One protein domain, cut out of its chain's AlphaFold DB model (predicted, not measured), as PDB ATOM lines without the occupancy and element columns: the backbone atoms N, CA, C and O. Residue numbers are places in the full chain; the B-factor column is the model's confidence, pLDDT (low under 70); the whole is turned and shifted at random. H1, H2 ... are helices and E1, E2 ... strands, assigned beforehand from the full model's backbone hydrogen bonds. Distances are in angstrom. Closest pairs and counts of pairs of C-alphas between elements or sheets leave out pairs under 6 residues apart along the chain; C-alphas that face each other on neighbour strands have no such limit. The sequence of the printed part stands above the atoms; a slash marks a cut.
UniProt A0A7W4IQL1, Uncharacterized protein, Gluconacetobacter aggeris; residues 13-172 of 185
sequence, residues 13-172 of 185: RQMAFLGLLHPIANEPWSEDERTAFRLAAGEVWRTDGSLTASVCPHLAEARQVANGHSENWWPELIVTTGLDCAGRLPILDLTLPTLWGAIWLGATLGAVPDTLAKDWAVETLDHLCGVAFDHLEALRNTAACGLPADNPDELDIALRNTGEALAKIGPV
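AT A GLANCE: This is residues 13 to 172 of the 185 residues of an uncharacterized protein of Gluconacetobacter aggeris (UniProt A0A7W4IQL1). Three helices run lengthwise, the long H5 with H4 and H6 packed along it; H1 crosses H4, with H2 packed on H1 and H3 on H2. The small strand hairpin of E1 and E2 lies at one end of the long axis. The 160 printed residues include six named helices and two named strands, in the order H1 H2 H3 E1 E2 H4 H5 H6; the class is mostly helix and the sheet is antiparallel. The whole is compact, with a radius of gyration of the C-alphas of 16.2 A and spans of 52 by 37 by 28 A.

IN THESE COORDINATES: H1, residues 13 to 21, begins at C-alpha 13 (301.569, 334.048, 209.010). H2 is residues 31 to 46, 22.7 A long, and H3 residues 57 to 69. E1 is residues 77 to 81 and E2 residues 87 to 91. H4 is residues 95 to 109, 20.7 A. H5, residues 116 to 145, measures 43.7 A, and H6, residues 153 to 166, ends at C-alpha 166 (293.479, 326.350, 197.763).

HOW THE PARTS SIT: H1 and H2 touch as a helical hairpin, with the C-alphas of Phe 17 and Ala 41 closest at 4.8 A. H2 and H3, also a hairpin, stand at a steep tilt of 41 degrees; the C-alphas of Ala 40 and Leu 59 are closest, 4.3 A. H1 touches H4 about perpendicular, 74 degrees, closest at the C-alphas of Gly 19 and Gly 101, 3.5 A. H5 touches H4 at a shallow tilt of 21 degrees, opposite ways, and H6 at 23 degrees; the closest C-alphas are Leu 99 and Cys 129, 5.7 A, and Ala 121 and Ala 165, 4.8 A. E1 and E2 are antiparallel, with N 79 and O 89 3.0 A apart, within hydrogen-bond range. In H1 to H6 every O i to N i+4 pair is within hydrogen-bond range.

THE WHOLE: The C-alphas of Asp 84 and Pro 113 are farthest apart, 54.5 A. The printed part has no cut and no long link. Confidence is under 70 at residue 26 and residues 81 to 87, 146 to 152 and 170 to 172.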
ATOM      1  N   ARG A  13     300.128 334.316 208.878       88.12
ATOM      2  CA  ARG A  13     301.569 334.048 209.010       88.12
ATOM      3  C   ARG A  13     302.129 333.136 207.927       88.12
ATOM      4  O   ARG A  13     303.263 333.336 207.514       88.12
ATOM      5  N   GLN A  14     301.367 332.140 207.477       88.00
ATOM      6  CA  GLN A  14     301.805 331.255 206.395       88.00
ATOM      7  C   GLN A  14     301.866 332.014 205.071       88.00
ATOM      8  O   GLN A  14     302.830 331.860 204.327       88.00
ATOM      9  N   MET A  15     300.874 332.863 204.803       90.50
ATOM     10  CA  MET A  15     300.873 333.689 203.600       90.50
ATOM     11  C   MET A  15     301.995 334.732 203.632       90.50
ATOM     12  O   MET A  15     302.750 334.864 202.673       90.50
ATOM     13  N   ALA A  16     302.168 335.406 204.767       92.88
ATOM     14  CA  ALA A  16     303.253 336.351 204.987       92.88
ATOM     15  C   ALA A  16     304.637 335.700 204.868       92.88
ATOM     16  O   ALA A  16     305.542 336.275 204.269       92.88
ATOM     17  N   PHE A  17     304.797 334.485 205.397       93.81
ATOM     18  CA  PHE A  17     306.010 333.693 205.225       93.81
ATOM     19  C   PHE A  17     306.320 333.469 203.741       93.81
ATOM     20  O   PHE A  17     307.432 333.757 203.308       93.81
ATOM     21  N   LEU A  18     305.336 333.019 202.953       92.00
ATOM     22  CA  LEU A  18     305.505 332.823 201.509       92.00
ATOM     23  C   LEU A  18     305.875 334.127 200.797       92.00
ATOM     24  O   LEU A  18     306.799 334.139 199.987       92.00
ATOM     25  N   GLY A  19     305.211 335.234 201.125       94.44
ATOM     26  CA  GLY A  19     305.517 336.519 200.505       94.44
ATOM     27  C   GLY A  19     306.884 337.082 200.867       94.44
ATOM     28  O   GLY A  19     307.518 337.700 200.022       94.44
ATOM     29  N   LEU A  20     307.393 336.821 202.072       95.88
ATOM     30  CA  LEU A  20     308.770 337.178 202.438       95.88
ATOM     31  C   LEU A  20     309.814 336.301 201.731       95.88
ATOM     32  O   LEU A  20     310.936 336.747 201.505       95.88
ATOM     33  N   LEU A  21     309.468 335.073 201.342       94.88
ATOM     34  CA  LEU A  21     310.329 334.261 200.473       94.88
ATOM     35  C   LEU A  21     310.276 334.707 199.004       94.88
ATOM     36  O   LEU A  21     311.242 334.500 198.267       94.88
ATOM     37  N   HIS A  22     309.174 335.335 198.590       92.75
ATOM     38  CA  HIS A  22     308.926 335.777 197.219       92.75
ATOM     39  C   HIS A  22     308.462 337.245 197.158       92.75
ATOM     40  O   HIS A  22     307.354 337.521 196.690       92.75
ATOM     41  N   PRO A  23     309.288 338.202 197.624       91.75
ATOM     42  CA  PRO A  23     308.885 339.598 197.716       91.75
ATOM     43  C   PRO A  23     308.735 340.210 196.323       91.75
ATOM     44  O   PRO A  23     309.587 340.030 195.448       91.75
ATOM     45  N   ILE A  24     307.666 340.978 196.119       87.62
ATOM     46  CA  ILE A  24     307.370 341.624 194.837       87.62
ATOM     47  C   ILE A  24     307.755 343.087 194.911       87.62
ATOM     48  O   ILE A  24     307.390 343.784 195.856       87.62
ATOM     49  N   ALA A  25     308.455 343.557 193.886       74.69
ATOM     50  CA  ALA A  25     308.829 344.949 193.769       74.69
ATOM     51  C   ALA A  25     308.727 345.470 192.347       74.69
ATOM     52  O   ALA A  25     308.830 344.722 191.376       74.69
ATOM     53  N   ASN A  26     308.549 346.787 192.268       69.12
ATOM     54  CA  ASN A  26     308.631 347.537 191.021       69.12
ATOM     55  C   ASN A  26     310.069 347.536 190.461       69.12
ATOM     56  O   ASN A  26     310.252 347.678 189.256       69.12
ATOM     57  N   GLU A  27     311.071 347.324 191.324       71.38
ATOM     58  CA  GLU A  27     312.497 347.202 191.000       71.38
ATOM     59  C   GLU A  27     313.086 345.916 191.616       71.38
ATOM     60  O   GLU A  27     312.579 345.431 192.624       71.38
ATOM     61  N   PRO A  28     314.129 345.300 191.034       86.75
ATOM     62  CA  PRO A  28     314.647 344.026 191.530       86.75
ATOM     63  C   PRO A  28     315.374 344.161 192.878       86.75
ATOM     64  O   PRO A  28     316.296 344.955 193.013       86.75
ATOM     65  N   TRP A  29     315.034 343.297 193.839       91.88
ATOM     66  CA  TRP A  29     315.759 343.164 195.110       91.88
ATOM     67  C   TRP A  29     317.168 342.597 194.926       91.88
ATOM     68  O   TRP A  29     317.335 341.553 194.273       91.88
ATOM     69  N   SER A  30     318.145 343.227 195.573       94.44
ATOM     70  CA  SER A  30     319.510 342.719 195.737       94.44
ATOM     71  C   SER A  30     319.557 341.458 196.614       94.44
ATOM     72  O   SER A  30     318.591 341.103 197.292       94.44
ATOM     73  N   GLU A  31     320.688 340.749 196.601       94.69
ATOM     74  CA  GLU A  31     320.840 339.512 197.380       94.69
ATOM     75  C   GLU A  31     320.836 339.764 198.897       94.69
ATOM     76  O   GLU A  31     320.277 338.964 199.652       94.69
ATOM     77  N   ASP A  32     321.387 340.893 199.345       96.00
ATOM     78  CA  ASP A  32     321.380 341.284 200.757       96.00
ATOM     79  C   ASP A  32     319.945 341.571 201.231       96.00
ATOM     80  O   ASP A  32     319.510 341.058 202.262       96.00
ATOM     81  N   GLU A  33     319.152 342.273 200.420       95.69
ATOM     82  CA  GLU A  33     317.735 342.545 200.706       95.69
ATOM     83  C   GLU A  33     316.904 341.256 200.722       95.69
ATOM     84  O   GLU A  33     316.128 341.011 201.649       95.69
ATOM     85  N   ARG A  34     317.118 340.358 199.750       95.56
ATOM     86  CA  ARG A  34     316.507 339.015 199.744       95.56
ATOM     87  C   ARG A  34     316.898 338.200 200.971       95.56
ATOM     88  O   ARG A  34     316.118 337.373 201.444       95.56
ATOM     89  N   THR A  35     318.113 338.379 201.474       96.69
ATOM     90  CA  THR A  35     318.565 337.730 202.708       96.69
ATOM     91  C   THR A  35     317.817 338.280 203.917       96.69
ATOM     92  O   THR A  35     317.303 337.479 204.700       96.69
ATOM     93  N   ALA A  36     317.648 339.601 204.020       96.94
ATOM     94  CA  ALA A  36     316.844 340.223 205.072       96.94
ATOM     95  C   ALA A  36     315.396 339.692 205.075       96.94
ATOM     96  O   ALA A  36     314.896 339.258 206.117       96.94
ATOM     97  N   PHE A  37     314.747 339.607 203.907       97.25
ATOM     98  CA  PHE A  37     313.393 339.049 203.806       97.25
ATOM     99  C   PHE A  37     313.320 337.568 204.206       97.25
ATOM    100  O   PHE A  37     312.417 337.171 204.944       97.25
ATOM    101  N   ARG A  38     314.292 336.737 203.806       97.06
ATOM    102  CA  ARG A  38     314.349 335.318 204.212       97.06
ATOM    103  C   ARG A  38     314.524 335.146 205.721       97.06
ATOM    104  O   ARG A  38     313.890 334.271 206.316       97.06
ATOM    105  N   LEU A  39     315.357 335.973 206.354       97.00
ATOM    106  CA  LEU A  39     315.531 335.963 207.809       97.00
ATOM    107  C   LEU A  39     314.233 336.370 208.520       97.00
ATOM    108  O   LEU A  39     313.806 335.674 209.447       97.00
ATOM    109  N   ALA A  40     313.561 337.413 208.026       97.00
ATOM    110  CA  ALA A  40     312.253 337.846 208.507       97.00
ATOM    111  C   ALA A  40     311.179 336.756 208.364       97.00
ATOM    112  O   ALA A  40     310.413 336.524 209.301       97.00
ATOM    113  N   ALA A  41     311.152 336.026 207.241       95.62
ATOM    114  CA  ALA A  41     310.251 334.885 207.055       95.62
ATOM    115  C   ALA A  41     310.456 333.848 208.172       95.62
ATOM    116  O   ALA A  41     309.504 333.390 208.809       95.62
ATOM    117  N   GLY A  42     311.718 333.535 208.478       93.06
ATOM    118  CA  GLY A  42     312.072 332.643 209.576       93.06
ATOM    119  C   GLY A  42     311.542 333.101 210.942       93.06
ATOM    120  O   GLY A  42     311.135 332.252 211.734       93.06
ATOM    121  N   GLU A  43     311.528 334.405 211.226       94.19
ATOM    122  CA  GLU A  43     310.949 334.956 212.462       94.19
ATOM    123  C   GLU A  43     309.423 334.867 212.482       94.19
ATOM    124  O   GLU A  43     308.857 334.395 213.467       94.19
ATOM    125  N   VAL A  44     308.753 335.235 211.386       90.69
ATOM    126  CA  VAL A  44     307.287 335.125 211.260       90.69
ATOM    127  C   VAL A  44     306.813 333.692 211.500       90.69
ATOM    128  O   VAL A  44     305.761 333.481 212.111       90.69
ATOM    129  N   TRP A  45     307.597 332.706 211.060       88.69
ATOM    130  CA  TRP A  45     307.303 331.293 211.275       88.69
ATOM    131  C   TRP A  45     307.515 330.829 212.722       88.69
ATOM    132  O   TRP A  45     306.764 329.990 213.211       88.69
ATOM    133  N   ARG A  46     308.552 331.338 213.401       88.19
ATOM    134  CA  ARG A  46     308.992 330.842 214.720       88.19
ATOM    135  C   ARG A  46     308.396 331.589 215.911       88.19
ATOM    136  O   ARG A  46     308.365 331.030 217.003       88.19
ATOM    137  N   THR A  47     307.993 332.845 215.740       86.75
ATOM    138  CA  THR A  47     307.532 333.684 216.852       86.75
ATOM    139  C   THR A  47     306.064 333.429 217.157       86.75
ATOM    140  O   THR A  47     305.207 333.810 216.369       86.75
ATOM    141  N   ASP A  48     305.747 332.904 218.336       79.12
ATOM    142  CA  ASP A  48     304.371 332.882 218.838       79.12
ATOM    143  C   ASP A  48     304.018 334.235 219.491       79.12
ATOM    144  O   ASP A  48     304.749 334.728 220.348       79.12
ATOM    145  N   GLY A  49     302.894 334.854 219.104       80.69
ATOM    146  CA  GLY A  49     302.391 336.099 219.718       80.69
ATOM    147  C   GLY A  49     302.612 337.380 218.900       80.69
ATOM    148  O   GLY A  49     302.570 337.354 217.674       80.69
ATOM    149  N   SER A  50     302.771 338.528 219.562       82.06
ATOM    150  CA  SER A  50     302.855 339.834 218.888       82.06
ATOM    151  C   SER A  50     304.198 340.049 218.186       82.06
ATOM    152  O   SER A  50     305.261 339.894 218.787       82.06
ATOM    153  N   LEU A  51     304.149 340.483 216.927       86.38
ATOM    154  CA  LEU A  51     305.326 340.770 216.105       86.38
ATOM    155  C   LEU A  51     305.768 342.217 216.315       86.38
ATOM    156  O   LEU A  51     305.406 343.111 215.566       86.38
ATOM    157  N   THR A  52     306.508 342.471 217.386       88.06
ATOM    158  CA  THR A  52     307.067 343.804 217.671       88.06
ATOM    159  C   THR A  52     308.526 343.875 217.228       88.06
ATOM    160  O   THR A  52     309.198 342.845 217.161       88.06
ATOM    161  N   ALA A  53     309.050 345.076 216.975       88.00
ATOM    162  CA  ALA A  53     310.436 345.254 216.528       88.00
ATOM    163  C   ALA A  53     311.488 344.705 217.515       88.00
ATOM    164  O   ALA A  53     312.541 344.241 217.094       88.00
ATOM    165  N   SER A  54     311.203 344.716 218.821       87.88
ATOM    166  CA  SER A  54     312.104 344.151 219.835       87.88
ATOM    167  C   SER A  54     312.109 342.621 219.851       87.88
ATOM    168  O   SER A  54     313.109 342.021 220.239       87.88
ATOM    169  N   VAL A  55     311.004 341.991 219.447       88.69
ATOM    170  CA  VAL A  55     310.859 340.529 219.403       88.69
ATOM    171  C   VAL A  55     311.307 339.972 218.051       88.69
ATOM    172  O   VAL A  55     311.825 338.861 217.993       88.69
ATOM    173  N   CYS A  56     311.095 340.723 216.971       92.69
ATOM    174  CA  CYS A  56     311.375 340.321 215.592       92.69
ATOM    175  C   CYS A  56     312.265 341.372 214.899       92.69
ATOM    176  O   CYS A  56     311.771 342.161 214.085       92.69
ATOM    177  N   PRO A  57     313.562 341.444 215.256       95.56
ATOM    178  CA  PRO A  57     314.478 342.429 214.689       95.56
ATOM    179  C   PRO A  57     314.691 342.254 213.181       95.56
ATOM    180  O   PRO A  57     314.776 343.259 212.479       95.56
ATOM    181  N   HIS A  58     314.721 341.022 212.658       96.75
ATOM    182  CA  HIS A  58     314.889 340.810 211.215       96.75
ATOM    183  C   HIS A  58     313.629 341.215 210.447       96.75
ATOM    184  O   HIS A  58     313.719 341.739 209.339       96.75
ATOM    185  N   LEU A  59     312.442 341.031 211.033       95.38
ATOM    186  CA  LEU A  59     311.200 341.545 210.455       95.38
ATOM    187  C   LEU A  59     311.175 343.080 210.427       95.38
ATOM    188  O   LEU A  59     310.733 343.671 209.441       95.38
ATOM    189  N   ALA A  60     311.689 343.732 211.473       95.00
ATOM    190  CA  ALA A  60     311.844 345.184 211.492       95.00
ATOM    191  C   ALA A  60     312.848 345.668 210.427       95.00
ATOM    192  O   ALA A  60     312.584 346.658 209.747       95.00
ATOM    193  N   GLU A  61     313.961 344.955 210.242       96.44
ATOM    194  CA  GLU A  61     314.947 345.229 209.190       96.44
ATOM    195  C   GLU A  61     314.349 345.049 207.788       96.44
ATOM    196  O   GLU A  61     314.441 345.951 206.962       96.44
ATOM    197  N   ALA A  62     313.649 343.943 207.527       96.19
ATOM    198  CA  ALA A  62     312.957 343.709 206.259       96.19
ATOM    199  C   ALA A  62     311.940 344.815 205.940       96.19
ATOM    200  O   ALA A  62     311.821 345.261 204.796       96.19
ATOM    201  N   ARG A  63     311.234 345.309 206.962       95.06
ATOM    202  CA  ARG A  63     310.358 346.474 206.825       95.06
ATOM    203  C   ARG A  63     311.139 347.732 206.437       95.06
ATOM    204  O   ARG A  63     310.677 348.488 205.584       95.06
ATOM    205  N   GLN A  64     312.293 347.982 207.052       94.69
ATOM    206  CA  GLN A  64     313.150 349.115 206.690       94.69
ATOM    207  C   GLN A  64     313.658 349.000 205.253       94.69
ATOM    208  O   GLN A  64     313.594 349.986 204.527       94.69
ATOM    209  N   VAL A  65     314.076 347.806 204.826       95.06
ATOM    210  CA  VAL A  65     314.482 347.520 203.441       95.06
ATOM    211  C   VAL A  65     313.356 347.855 202.465       95.06
ATOM    212  O   VAL A  65     313.561 348.631 201.535       95.06
ATOM    213  N   ALA A  66     312.143 347.347 202.708       93.62
ATOM    214  CA  ALA A  66     310.994 347.652 201.858       93.62
ATOM    215  C   ALA A  66     310.732 349.165 201.784       93.62
ATOM    216  O   ALA A  66     310.576 349.725 200.700       93.62
ATOM    217  N   ASN A  67     310.759 349.850 202.929       92.75
ATOM    218  CA  ASN A  67     310.536 351.293 202.981       92.75
ATOM    219  C   ASN A  67     311.693 352.131 202.408       92.75
ATOM    220  O   ASN A  67     311.482 353.291 202.061       92.75
ATOM    221  N   GLY A  68     312.896 351.561 202.291       91.50
ATOM    222  CA  GLY A  68     314.034 352.179 201.610       91.50
ATOM    223  C   GLY A  68     313.838 352.272 200.096       91.50
ATOM    224  O   GLY A  68     314.311 353.225 199.483       91.50
ATOM    225  N   HIS A  69     313.089 351.332 199.506       88.06
ATOM    226  CA  HIS A  69     312.694 351.381 198.094       88.06
ATOM    227  C   HIS A  69     311.505 352.305 197.835       88.06
ATOM    228  O   HIS A  69     311.476 353.022 196.836       88.06
ATOM    229  N   SER A  70     310.503 352.292 198.711       87.19
ATOM    230  CA  SER A  70     309.346 353.175 198.592       87.19
ATOM    231  C   SER A  70     308.868 353.582 199.974       87.19
ATOM    232  O   SER A  70     308.539 352.741 200.808       87.19
ATOM    233  N   GLU A  71     308.845 354.887 200.229       86.50
ATOM    234  CA  GLU A  71     308.468 355.411 201.536       86.50
ATOM    235  C   GLU A  71     307.050 354.959 201.923       86.50
ATOM    236  O   GLU A  71     306.118 355.024 201.121       86.50
ATOM    237  N   ASN A  72     306.882 354.505 203.169       84.69
ATOM    238  CA  ASN A  72     305.609 354.016 203.721       84.69
ATOM    239  C   ASN A  72     304.980 352.846 202.949       84.69
ATOM    240  O   ASN A  72     303.778 352.578 203.065       84.69
ATOM    241  N   TRP A  73     305.775 352.106 202.180       88.50
ATOM    242  CA  TRP A  73     305.291 350.933 201.472       88.50
ATOM    243  C   TRP A  73     304.817 349.841 202.435       88.50
ATOM    244  O   TRP A  73     303.760 349.244 202.207       88.50
ATOM    245  N   TRP A  74     305.520 349.673 203.558       92.44
ATOM    246  CA  TRP A  74     305.153 348.801 204.671       92.44
ATOM    247  C   TRP A  74     304.967 349.618 205.968       92.44
ATOM    248  O   TRP A  74     305.930 349.824 206.720       92.44
ATOM    249  N   PRO A  75     303.758 350.142 206.241       87.50
ATOM    250  CA  PRO A  75     303.471 350.914 207.455       87.50
ATOM    251  C   PRO A  75     303.469 350.041 208.726       87.50
ATOM    252  O   PRO A  75     303.310 348.826 208.654       87.50
ATOM    253  N   GLU A  76     303.668 350.660 209.895       81.81
ATOM    254  CA  GLU A  76     303.437 350.005 211.195       81.81
ATOM    255  C   GLU A  76     301.966 350.100 211.587       81.81
ATOM    256  O   GLU A  76     301.305 351.101 211.306       81.81
ATOM    257  N   LEU A  77     301.486 349.094 212.313       83.25
ATOM    258  CA  LEU A  77     300.198 349.141 212.988       83.25
ATOM    259  C   LEU A  77     300.405 349.632 214.423       83.25
ATOM    260  O   LEU A  77     301.172 349.044 215.180       83.25
ATOM    261  N   ILE A  78     299.692 350.679 214.833       80.00
ATOM    262  CA  ILE A  78     299.705 351.141 216.225       80.00
ATOM    263  C   ILE A  78     298.511 350.541 216.955       80.00
ATOM    264  O   ILE A  78     297.367 350.910 216.690       80.00
ATOM    265  N   VAL A  79     298.784 349.663 217.921       74.69
ATOM    266  CA  VAL A  79     297.752 349.086 218.786       74.69
ATOM    267  C   VAL A  79     297.705 349.837 220.109       74.69
ATOM    268  O   VAL A  79     298.733 350.081 220.749       74.69
ATOM    269  N   THR A  80     296.500 350.210 220.532       74.38
ATOM    270  CA  THR A  80     296.254 350.752 221.867       74.38
ATOM    271  C   THR A  80     296.173 349.619 222.887       74.38
ATOM    272  O   THR A  80     295.504 348.608 222.696       74.38
ATOM    273  N   THR A  81     296.885 349.784 223.994       67.81
ATOM    274  CA  THR A  81     296.947 348.843 225.115       67.81
ATOM    275  C   THR A  81     296.473 349.539 226.389       67.81
ATOM    276  O   THR A  81     296.661 350.746 226.553       67.81
ATOM    277  N   GLY A  82     295.857 348.767 227.290       58.97
ATOM    278  CA  GLY A  82     295.257 349.279 228.526       58.97
ATOM    279  C   GLY A  82     293.803 349.738 228.351       58.97
ATOM    280  O   GLY A  82     293.397 350.174 227.279       58.97
ATOM    281  N   LEU A  83     293.005 349.625 229.421       58.91
ATOM    282  CA  LEU A  83     291.595 350.059 229.455       58.91
ATOM    283  C   LEU A  83     291.433 351.580 229.287       58.91
ATOM    284  O   LEU A  83     290.345 352.055 228.979       58.91
ATOM    285  N   ASP A  84     292.509 352.329 229.511       61.78
ATOM    286  CA  ASP A  84     292.613 353.780 229.375       61.78
ATOM    287  C   ASP A  84     293.216 354.222 228.030       61.78
ATOM    288  O   ASP A  84     293.396 355.418 227.808       61.78
ATOM    289  N   CYS A  85     293.543 353.277 227.135       59.94
ATOM    290  CA  CYS A  85     294.231 353.530 225.865       59.94
ATOM    291  C   CYS A  85     295.551 354.317 226.016       59.94
ATOM    292  O   CYS A  85     296.002 354.948 225.054       59.94
ATOM    293  N   ALA A  86     296.175 354.313 227.202       60.38
ATOM    294  CA  ALA A  86     297.354 355.134 227.478       60.38
ATOM    295  C   ALA A  86     298.630 354.579 226.824       60.38
ATOM    296  O   ALA A  86     299.550 355.339 226.516       60.38
ATOM    297  N   GLY A  87     298.697 353.265 226.585       68.38
ATOM    298  CA  GLY A  87     299.834 352.632 225.922       68.38
ATOM    299  C   GLY A  87     299.619 352.515 224.417       68.38
ATOM    300  O   GLY A  87     298.652 351.897 223.984       68.38
ATOM    301  N   ARG A  88     300.540 353.040 223.607       71.94
ATOM    302  CA  ARG A  88     300.616 352.764 222.162       71.94
ATOM    303  C   ARG A  88     301.779 351.817 221.903       71.94
ATOM    304  O   ARG A  88     302.907 352.130 222.280       71.94
ATOM    305  N   LEU A  89     301.507 350.682 221.268       75.69
ATOM    306  CA  LEU A  89     302.517 349.696 220.903       75.69
ATOM    307  C   LEU A  89     302.561 349.548 219.375       75.69
ATOM    308  O   LEU A  89     301.554 349.135 218.797       75.69
ATOM    309  N   PRO A  90     303.689 349.865 218.716       80.06
ATOM    310  CA  PRO A  90     303.860 349.558 217.305       80.06
ATOM    311  C   PRO A  90     304.024 348.045 217.113       80.06
ATOM    312  O   PRO A  90     304.857 347.396 217.754       80.06
ATOM    313  N   ILE A  91     303.217 347.490 216.217       85.50
ATOM    314  CA  ILE A  91     303.262 346.107 215.758       85.50
ATOM    315  C   ILE A  91     303.654 346.112 214.279       85.50
ATOM    316  O   ILE A  91     303.204 346.944 213.488       85.50
ATOM    317  N   LEU A  92     304.513 345.166 213.916       88.62
ATOM    318  CA  LEU A  92     304.879 344.863 212.542       88.62
ATOM    319  C   LEU A  92     303.716 344.099 211.908       88.62
ATOM    320  O   LEU A  92     303.537 342.901 212.135       88.62
ATOM    321  N   ASP A  93     302.900 344.832 211.158       90.62
ATOM    322  CA  ASP A  93     301.786 344.275 210.405       90.62
ATOM    323  C   ASP A  93     302.281 343.329 209.296       90.62
ATOM    324  O   ASP A  93     303.366 343.518 208.746       90.62
ATOM    325  N   LEU A  94     301.503 342.300 208.958       92.56
ATOM    326  CA  LEU A  94     301.888 341.282 207.974       92.56
ATOM    327  C   LEU A  94     301.175 341.418 206.627       92.56
ATOM    328  O   LEU A  94     301.317 340.538 205.773       92.56
ATOM    329  N   THR A  95     300.421 342.487 206.400       93.31
ATOM    330  CA  THR A  95     299.568 342.613 205.215       93.31
ATOM    331  C   THR A  95     300.377 342.745 203.933       93.31
ATOM    332  O   THR A  95     300.051 342.082 202.952       93.31
ATOM    333  N   LEU A  96     301.479 343.505 203.928       94.88
ATOM    334  CA  LEU A  96     302.341 343.600 202.741       94.88
ATOM    335  C   LEU A  96     302.984 342.246 202.385       94.88
ATOM    336  O   LEU A  96     302.816 341.799 201.249       94.88
ATOM    337  N   PRO A  97     303.636 341.534 203.324       95.31
ATOM    338  CA  PRO A  97     304.040 340.150 203.100       95.31
ATOM    339  C   PRO A  97     302.910 339.241 202.615       95.31
ATOM    340  O   PRO A  97     303.101 338.432 201.716       95.31
ATOM    341  N   THR A  98     301.717 339.363 203.191       94.00
ATOM    342  CA  THR A  98     300.561 338.541 202.813       94.00
ATOM    343  C   THR A  98     300.150 338.797 201.368       94.00
ATOM    344  O   THR A  98     299.922 337.849 200.618       94.00
ATOM    345  N   LEU A  99     300.131 340.063 200.954       94.88
ATOM    346  CA  LEU A  99     299.867 340.469 199.580       94.88
ATOM    347  C   LEU A  99     300.905 339.885 198.611       94.88
ATOM    348  O   LEU A  99     300.534 339.312 197.589       94.88
ATOM    349  N   TRP A 100     302.199 339.963 198.941       95.56
ATOM    350  CA  TRP A 100     303.247 339.335 198.127       95.56
ATOM    351  C   TRP A 100     303.046 337.824 197.993       95.56
ATOM    352  O   TRP A 100     303.151 337.287 196.890       95.56
ATOM    353  N   GLY A 101     302.692 337.146 199.089       93.56
ATOM    354  CA  GLY A 101     302.400 335.713 199.086       93.56
ATOM    355  C   GLY A 101     301.209 335.362 198.196       93.56
ATOM    356  O   GLY A 101     301.288 334.416 197.411       93.56
ATOM    357  N   ALA A 102     300.135 336.153 198.260       93.31
ATOM    358  CA  ALA A 102     298.941 335.961 197.443       93.31
ATOM    359  C   ALA A 102     299.234 336.136 195.944       93.31
ATOM    360  O   ALA A 102     298.858 335.283 195.138       93.31
ATOM    361  N   ILE A 103     299.968 337.188 195.567       93.69
ATOM    362  CA  ILE A 103     300.337 337.429 194.165       93.69
ATOM    363  C   ILE A 103     301.264 336.318 193.648       93.69
ATOM    364  O   ILE A 103     301.055 335.804 192.545       93.69
ATOM    365  N   TRP A 104     302.262 335.905 194.438       92.19
ATOM    366  CA  TRP A 104     303.150 334.802 194.061       92.19
ATOM    367  C   TRP A 104     302.383 333.483 193.875       92.19
ATOM    368  O   TRP A 104     302.600 332.772 192.887       92.19
ATOM    369  N   LEU A 105     301.447 333.166 194.777       90.06
ATOM    370  CA  LEU A 105     300.580 331.995 194.637       90.06
ATOM    371  C   LEU A 105     299.713 332.085 193.382       90.06
ATOM    372  O   LEU A 105     299.623 331.102 192.651       90.06
ATOM    373  N   GLY A 106     299.124 333.248 193.095       90.88
ATOM    374  CA  GLY A 106     298.335 333.468 191.881       90.88
ATOM    375  C   GLY A 106     299.140 333.195 190.609       90.88
ATOM    376  O   GLY A 106     298.686 332.461 189.731       90.88
ATOM    377  N   ALA A 107     300.379 333.693 190.545       88.88
ATOM    378  CA  ALA A 107     301.289 333.403 189.437       88.88
ATOM    379  C   ALA A 107     301.628 331.903 189.338       88.88
ATOM    380  O   ALA A 107     301.633 331.335 188.244       88.88
ATOM    381  N   THR A 108     301.850 331.244 190.477       86.94
ATOM    382  CA  THR A 108     302.160 329.805 190.548       86.94
ATOM    383  C   THR A 108     300.980 328.941 190.094       86.94
ATOM    384  O   THR A 108     301.170 327.966 189.365       86.94
ATOM    385  N   LEU A 109     299.746 329.324 190.437       85.81
ATOM    386  CA  LEU A 109     298.538 328.652 189.952       85.81
ATOM    387  C   LEU A 109     298.387 328.734 188.432       85.81
ATOM    388  O   LEU A 109     297.774 327.846 187.842       85.81
ATOM    389  N   GLY A 110     298.979 329.737 187.781       80.88
ATOM    390  CA  GLY A 110     299.023 329.833 186.321       80.88
ATOM    391  C   GLY A 110     299.619 328.590 185.647       80.88
ATOM    392  O   GLY A 110     299.194 328.238 184.549       80.88
ATOM    393  N   ALA A 111     300.534 327.883 186.319       82.00
ATOM    394  CA  ALA A 111     301.154 326.653 185.822       82.00
ATOM    395  C   ALA A 111     300.320 325.377 186.074       82.00
ATOM    396  O   ALA A 111     300.657 324.308 185.564       82.00
ATOM    397  N   VAL A 112     299.241 325.466 186.858       81.06
ATOM    398  CA  VAL A 112     298.352 324.337 187.169       81.06
ATOM    399  C   VAL A 112     297.322 324.167 186.041       81.06
ATOM    400  O   VAL A 112     296.836 325.176 185.526       81.06
ATOM    401  N   PRO A 113     296.944 322.932 185.649       84.69
ATOM    402  CA  PRO A 113     295.889 322.710 184.661       84.69
ATOM    403  C   PRO A 113     294.561 323.380 185.030       84.69
ATOM    404  O   PRO A 113     294.192 323.457 186.206       84.69
ATOM    405  N   ASP A 114     293.825 323.819 184.012       87.69
ATOM    406  CA  ASP A 114     292.542 324.491 184.203       87.69
ATOM    407  C   ASP A 114     291.495 323.538 184.785       87.69
ATOM    408  O   ASP A 114     291.216 322.461 184.254       87.69
ATOM    409  N   THR A 115     290.933 323.946 185.920       89.88
ATOM    410  CA  THR A 115     289.890 323.225 186.649       89.88
ATOM    411  C   THR A 115     289.006 324.237 187.368       89.88
ATOM    412  O   THR A 115     289.485 325.288 187.784       89.88
ATOM    413  N   LEU A 116     287.750 323.876 187.640       89.44
ATOM    414  CA  LEU A 116     286.855 324.715 188.450       89.44
ATOM    415  C   LEU A 116     287.437 325.034 189.841       89.44
ATOM    416  O   LEU A 116     287.157 326.083 190.410       89.44
ATOM    417  N   ALA A 117     288.250 324.130 190.401       87.94
ATOM    418  CA  ALA A 117     288.929 324.354 191.676       87.94
ATOM    419  C   ALA A 117     290.035 325.415 191.563       87.94
ATOM    420  O   ALA A 117     290.173 326.241 192.464       87.94
ATOM    421  N   LYS A 118     290.795 325.410 190.459       89.19
ATOM    422  CA  LYS A 118     291.783 326.450 190.149       89.19
ATOM    423  C   LYS A 118     291.102 327.802 189.966       89.19
ATOM    424  O   LYS A 118     291.533 328.754 190.605       89.19
ATOM    425  N   ASP A 119     290.042 327.873 189.164       92.00
ATOM    426  CA  ASP A 119     289.340 329.134 188.878       92.00
ATOM    427  C   ASP A 119     288.851 329.798 190.169       92.00
ATOM    428  O   ASP A 119     289.090 330.981 190.404       92.00
ATOM    429  N   TRP A 120     288.262 329.007 191.067       91.88
ATOM    430  CA  TRP A 120     287.814 329.511 192.360       91.88
ATOM    431  C   TRP A 120     288.970 329.949 193.276       91.88
ATOM    432  O   TRP A 120     288.879 330.953 193.987       91.88
ATOM    433  N   ALA A 121     290.087 329.223 193.277       90.69
ATOM    434  CA  ALA A 121     291.257 329.639 194.043       90.69
ATOM    435  C   ALA A 121     291.867 330.941 193.507       90.69
ATOM    436  O   ALA A 121     292.286 331.781 194.296       90.69
ATOM    437  N   VAL A 122     291.879 331.128 192.185       92.19
ATOM    438  CA  VAL A 122     292.315 332.378 191.551       92.19
ATOM    439  C   VAL A 122     291.391 333.529 191.949       92.19
ATOM    440  O   VAL A 122     291.886 334.561 192.386       92.19
ATOM    441  N   GLU A 123     290.072 333.339 191.892       94.50
ATOM    442  CA  GLU A 123     289.093 334.358 192.304       94.50
ATOM    443  C   GLU A 123     289.263 334.765 193.777       94.50
ATOM    444  O   GLU A 123     289.273 335.946 194.118       94.50
ATOM    445  N   THR A 124     289.451 333.792 194.673       93.81
ATOM    446  CA  THR A 124     289.654 334.083 196.104       93.81
ATOM    447  C   THR A 124     291.023 334.688 196.414       93.81
ATOM    448  O   THR A 124     291.134 335.440 197.380       93.81
ATOM    449  N   LEU A 125     292.063 334.394 195.627       93.75
ATOM    450  CA  LEU A 125     293.357 335.078 195.721       93.75
ATOM    451  C   LEU A 125     293.260 336.526 195.237       93.75
ATOM    452  O   LEU A 125     293.814 337.405 195.888       93.75
ATOM    453  N   ASP A 126     292.537 336.782 194.147       95.56
ATOM    454  CA  ASP A 126     292.308 338.137 193.635       95.56
ATOM    455  C   ASP A 126     291.538 338.991 194.653       95.56
ATOM    456  O   ASP A 126     291.950 340.102 194.993       95.56
ATOM    457  N   HIS A 127     290.489 338.421 195.253       95.31
ATOM    458  CA  HIS A 127     289.767 339.073 196.342       95.31
ATOM    459  C   HIS A 127     290.667 339.360 197.558       95.31
ATOM    460  O   HIS A 127     290.629 340.469 198.093       95.31
ATOM    461  N   LEU A 128     291.507 338.402 197.973       94.31
ATOM    462  CA  LEU A 128     292.480 338.607 199.053       94.31
ATOM    463  C   LEU A 128     293.467 339.734 198.727       94.31
ATOM    464  O   LEU A 128     293.762 340.545 199.601       94.31
ATOM    465  N   CYS A 129     293.959 339.807 197.486       95.00
ATOM    466  CA  CYS A 129     294.814 340.903 197.042       95.00
ATOM    467  C   CYS A 129     294.106 342.250 197.205       95.00
ATOM    468  O   CYS A 129     294.694 343.156 197.791       95.00
ATOM    469  N   GLY A 130     292.852 342.369 196.752       95.00
ATOM    470  CA  GLY A 130     292.049 343.586 196.917       95.00
ATOM    471  C   GLY A 130     291.930 344.019 198.380       95.00
ATOM    472  O   GLY A 130     292.318 345.131 198.726       95.00
ATOM    473  N   VAL A 131     291.513 343.105 199.261       93.81
ATOM    474  CA  VAL A 131     291.371 343.385 200.703       93.81
ATOM    475  C   VAL A 131     292.710 343.770 201.347       93.81
ATOM    476  O   VAL A 131     292.772 344.691 202.161       93.81
ATOM    477  N   ALA A 132     293.805 343.097 200.981       93.06
ATOM    478  CA  ALA A 132     295.133 343.418 201.497       93.06
ATOM    479  C   ALA A 132     295.636 344.790 201.008       93.06
ATOM    480  O   ALA A 132     296.276 345.515 201.773       93.06
ATOM    481  N   PHE A 133     295.340 345.172 199.761       93.31
ATOM    482  CA  PHE A 133     295.641 346.508 199.240       93.31
ATOM    483  C   PHE A 133     294.880 347.595 200.001       93.31
ATOM    484  O   PHE A 133     295.515 348.537 200.484       93.31
ATOM    485  N   ASP A 134     293.566 347.433 200.162       92.06
ATOM    486  CA  ASP A 134     292.714 348.388 200.879       92.06
ATOM    487  C   ASP A 134     293.174 348.545 202.334       92.06
ATOM    488  O   ASP A 134     293.292 349.659 202.852       92.06
ATOM    489  N   HIS A 135     293.530 347.435 202.988       90.75
ATOM    490  CA  HIS A 135     294.052 347.482 204.347       90.75
ATOM    491  C   HIS A 135     295.413 348.192 204.433       90.75
ATOM    492  O   HIS A 135     295.620 349.013 205.325       90.75
ATOM    493  N   LEU A 136     296.334 347.955 203.491       91.44
ATOM    494  CA  LEU A 136     297.604 348.693 203.440       91.44
ATOM    495  C   LEU A 136     297.395 350.193 203.227       91.44
ATOM    496  O   LEU A 136     298.116 350.998 203.817       91.44
ATOM    497  N   GLU A 137     296.429 350.587 202.399       90.31
ATOM    498  CA  GLU A 137     296.079 351.995 202.212       90.31
ATOM    499  C   GLU A 137     295.502 352.604 203.497       90.31
ATOM    500  O   GLU A 137     295.930 353.683 203.917       90.31
ATOM    501  N   ALA A 138     294.618 351.884 204.192       87.94
ATOM    502  CA  ALA A 138     294.107 352.297 205.498       87.94
ATOM    503  C   ALA A 138     295.232 352.448 206.541       87.94
ATOM    504  O   ALA A 138     295.270 353.443 207.275       87.94
ATOM    505  N   LEU A 139     296.195 351.522 206.579       88.44
ATOM    506  CA  LEU A 139     297.370 351.611 207.453       88.44
ATOM    507  C   LEU A 139     298.253 352.822 207.120       88.44
ATOM    508  O   LEU A 139     298.724 353.518 208.017       88.44
ATOM    509  N   ARG A 140     298.458 353.129 205.835       88.62
ATOM    510  CA  ARG A 140     299.214 354.325 205.419       88.62
ATOM    511  C   ARG A 140     298.507 355.611 205.842       88.62
ATOM    512  O   ARG A 140     299.146 356.514 206.380       88.62
ATOM    513  N   ASN A 141     297.190 355.677 205.655       86.50
ATOM    514  CA  ASN A 141     296.382 356.837 206.036       86.50
ATOM    515  C   ASN A 141     296.365 357.046 207.559       86.50
ATOM    516  O   ASN A 141     296.536 358.165 208.043       86.50
ATOM    517  N   THR A 142     296.217 355.971 208.334       82.94
ATOM    518  CA  THR A 142     296.230 356.026 209.806       82.94
ATOM    519  C   THR A 142     297.603 356.407 210.355       82.94
ATOM    520  O   THR A 142     297.674 357.251 211.251       82.94
ATOM    521  N   ALA A 143     298.689 355.891 209.767       80.12
ATOM    522  CA  ALA A 143     300.054 356.300 210.095       80.12
ATOM    523  C   ALA A 143     300.280 357.801 209.842       80.12
ATOM    524  O   ALA A 143     300.858 358.484 210.690       80.12
ATOM    525  N   ALA A 144     299.763 358.342 208.733       79.81
ATOM    526  CA  ALA A 144     299.849 359.769 208.423       79.81
ATOM    527  C   ALA A 144     299.032 360.651 209.391       79.81
ATOM    528  O   ALA A 144     299.445 361.764 209.719       79.81
ATOM    529  N   CYS A 145     297.886 360.161 209.876       75.94
ATOM    530  CA  CYS A 145     297.014 360.890 210.804       75.94
ATOM    531  C   CYS A 145     297.314 360.631 212.295       75.94
ATOM    532  O   CYS A 145     296.714 361.277 213.156       75.94
ATOM    533  N   GLY A 146     298.210 359.695 212.625       67.38
ATOM    534  CA  GLY A 146     298.524 359.299 214.005       67.38
ATOM    535  C   GLY A 146     297.364 358.619 214.748       67.38
ATOM    536  O   GLY A 146     297.307 358.679 215.986       67.38
ATOM    537  N   LEU A 147     296.440 358.013 213.997       69.06
ATOM    538  CA  LEU A 147     295.250 357.325 214.500       69.06
ATOM    539  C   LEU A 147     295.504 355.811 214.595       69.06
ATOM    540  O   LEU A 147     296.288 355.283 213.810       69.06
ATOM    541  N   PRO A 148     294.875 355.097 215.545       65.38
ATOM    542  CA  PRO A 148     294.862 353.639 215.515       65.38
ATOM    543  C   PRO A 148     294.099 353.159 214.274       65.38
ATOM    544  O   PRO A 148     293.095 353.763 213.895       65.38
ATOM    545  N   ALA A 149     294.585 352.094 213.643       65.50
ATOM    546  CA  ALA A 149     293.856 351.444 212.563       65.50
ATOM    547  C   ALA A 149     292.845 350.448 213.139       65.50
ATOM    548  O   ALA A 149     293.130 349.776 214.135       65.50
ATOM    549  N   ASP A 150     291.681 350.346 212.502       64.25
ATOM    550  CA  ASP A 150     290.716 349.299 212.817       64.25
ATOM    551  C   ASP A 150     291.272 347.932 212.387       64.25
ATOM    552  O   ASP A 150     291.912 347.798 211.341       64.25
ATOM    553  N   ASN A 151     291.049 346.912 213.221       59.28
ATOM    554  CA  ASN A 151     291.445 345.538 212.926       59.28
ATOM    555  C   ASN A 151     290.568 344.991 211.782       59.28
ATOM    556  O   ASN A 151     289.343 344.983 211.933       59.28
ATOM    557  N   PRO A 152     291.138 344.547 210.649       62.75
ATOM    558  CA  PRO A 152     290.343 344.150 209.498       62.75
ATOM    559  C   PRO A 152     289.851 342.708 209.659       62.75
ATOM    560  O   PRO A 152     290.473 341.769 209.161       62.75
ATOM    561  N   ASP A 153     288.679 342.526 210.268       76.00
ATOM    562  CA  ASP A 153     287.954 341.242 210.227       76.00
ATOM    563  C   ASP A 153     287.835 340.710 208.778       76.00
ATOM    564  O   ASP A 153     287.821 339.502 208.533       76.00
ATOM    565  N   GLU A 154     287.803 341.615 207.797       84.19
ATOM    566  CA  GLU A 154     287.762 341.310 206.367       84.19
ATOM    567  C   GLU A 154     289.013 340.582 205.855       84.19
ATOM    568  O   GLU A 154     288.877 339.651 205.058       84.19
ATOM    569  N   LEU A 155     290.217 340.930 206.332       85.88
ATOM    570  CA  LEU A 155     291.457 340.274 205.899       85.88
ATOM    571  C   LEU A 155     291.496 338.816 206.371       85.88
ATOM    572  O   LEU A 155     291.835 337.918 205.597       85.88
ATOM    573  N   ASP A 156     291.081 338.564 207.613       84.69
ATOM    574  CA  ASP A 156     290.990 337.214 208.175       84.69
ATOM    575  C   ASP A 156     289.928 336.362 207.460       84.69
ATOM    576  O   ASP A 156     290.140 335.171 207.195       84.69
ATOM    577  N   ILE A 157     288.784 336.962 207.106       88.38
ATOM    578  CA  ILE A 157     287.741 336.296 206.314       88.38
ATOM    579  C   ILE A 157     288.271 335.942 204.921       88.38
ATOM    580  O   ILE A 157     288.088 334.801 204.482       88.38
ATOM    581  N   ALA A 158     288.938 336.883 204.246       90.19
ATOM    582  CA  ALA A 158     289.520 336.661 202.928       90.19
ATOM    583  C   ALA A 158     290.555 335.528 202.971       90.19
ATOM    584  O   ALA A 158     290.427 334.562 202.220       90.19
ATOM    585  N   LEU A 159     291.493 335.565 203.923       89.12
ATOM    586  CA  LEU A 159     292.500 334.516 204.128       89.12
ATOM    587  C   LEU A 159     291.882 333.134 204.333       89.12
ATOM    588  O   LEU A 159     292.322 332.156 203.722       89.12
ATOM    589  N   ARG A 160     290.840 333.040 205.166       87.25
ATOM    590  CA  ARG A 160     290.132 331.776 205.390       87.25
ATOM    591  C   ARG A 160     289.516 331.253 204.094       87.25
ATOM    592  O   ARG A 160     289.713 330.083 203.770       87.25
ATOM    593  N   ASN A 161     288.817 332.106 203.347       89.50
ATOM    594  CA  ASN A 161     288.177 331.723 202.087       89.50
ATOM    595  C   ASN A 161     289.213 331.260 201.050       89.50
ATOM    596  O   ASN A 161     289.028 330.223 200.410       89.50
ATOM    597  N   THR A 162     290.336 331.973 200.937       89.00
ATOM    598  CA  THR A 162     291.464 331.596 200.076       89.00
ATOM    599  C   THR A 162     292.070 330.257 200.499       89.00
ATOM    600  O   THR A 162     292.313 329.388 199.663       89.00
ATOM    601  N   GLY A 163     292.270 330.040 201.803       86.19
ATOM    602  CA  GLY A 163     292.761 328.773 202.342       86.19
ATOM    603  C   GLY A 163     291.845 327.590 202.011       86.19
ATOM    604  O   GLY A 163     292.326 326.527 201.612       86.19
ATOM    605  N   GLU A 164     290.529 327.782 202.120       86.62
ATOM    606  CA  GLU A 164     289.526 326.775 201.760       86.62
ATOM    607  C   GLU A 164     289.501 326.470 200.258       86.62
ATOM    608  O   GLU A 164     289.311 325.313 199.871       86.62
ATOM    609  N   ALA A 165     289.689 327.481 199.406       87.81
ATOM    610  CA  ALA A 165     289.743 327.302 197.959       87.81
ATOM    611  C   ALA A 165     291.028 326.576 197.528       87.81
ATOM    612  O   ALA A 165     290.963 325.580 196.805       87.81
ATOM    613  N   LEU A 166     292.188 326.986 198.051       85.38
ATOM    614  CA  LEU A 166     293.479 326.350 197.763       85.38
ATOM    615  C   LEU A 166     293.515 324.880 198.197       85.38
ATOM    616  O   LEU A 166     294.061 324.033 197.489       85.38
ATOM    617  N   ALA A 167     292.864 324.535 199.311       83.25
ATOM    618  CA  ALA A 167     292.753 323.150 199.762       83.25
ATOM    619  C   ALA A 167     292.055 322.225 198.745       83.25
ATOM    620  O   ALA A 167     292.290 321.015 198.759       83.25
ATOM    621  N   LYS A 168     291.226 322.773 197.844       83.88
ATOM    622  CA  LYS A 168     290.494 322.015 196.810       83.88
ATOM    623  C   LYS A 168     291.342 321.697 195.584       83.88
ATOM    624  O   LYS A 168     290.991 320.786 194.842       83.88
ATOM    625  N   ILE A 169     292.463 322.394 195.405       77.62
ATOM    626  CA  ILE A 169     293.474 322.077 194.385       77.62
ATOM    627  C   ILE A 169     294.330 320.876 194.832       77.62
ATOM    628  O   ILE A 169     294.791 320.085 194.009       77.62
ATOM    629  N   GLY A 170     294.478 320.690 196.148       63.34
ATOM    630  CA  GLY A 170     295.188 319.575 196.770       63.34
ATOM    631  C   GLY A 170     296.622 319.919 197.216       63.34
ATOM    632  O   GLY A 170     297.244 320.841 196.692       63.34
ATOM    633  N   PRO A 171     297.182 319.165 198.185       55.62
ATOM    634  CA  PRO A 171     298.446 319.494 198.861       55.62
ATOM    635  C   PRO A 171     299.705 319.358 197.985       55.62
ATOM    636  O   PRO A 171     300.772 319.811 198.381       55.62
ATOM    637  N   VAL A 172     299.597 318.726 196.813       46.12
ATOM    638  CA  VAL A 172     300.743 318.322 195.978       46.12
ATOM    639  C   VAL A 172     301.273 319.463 195.095       46.12
ATOM    640  O   VAL A 172     302.404 319.391 194.630       46.12
TER     641      VAL A 172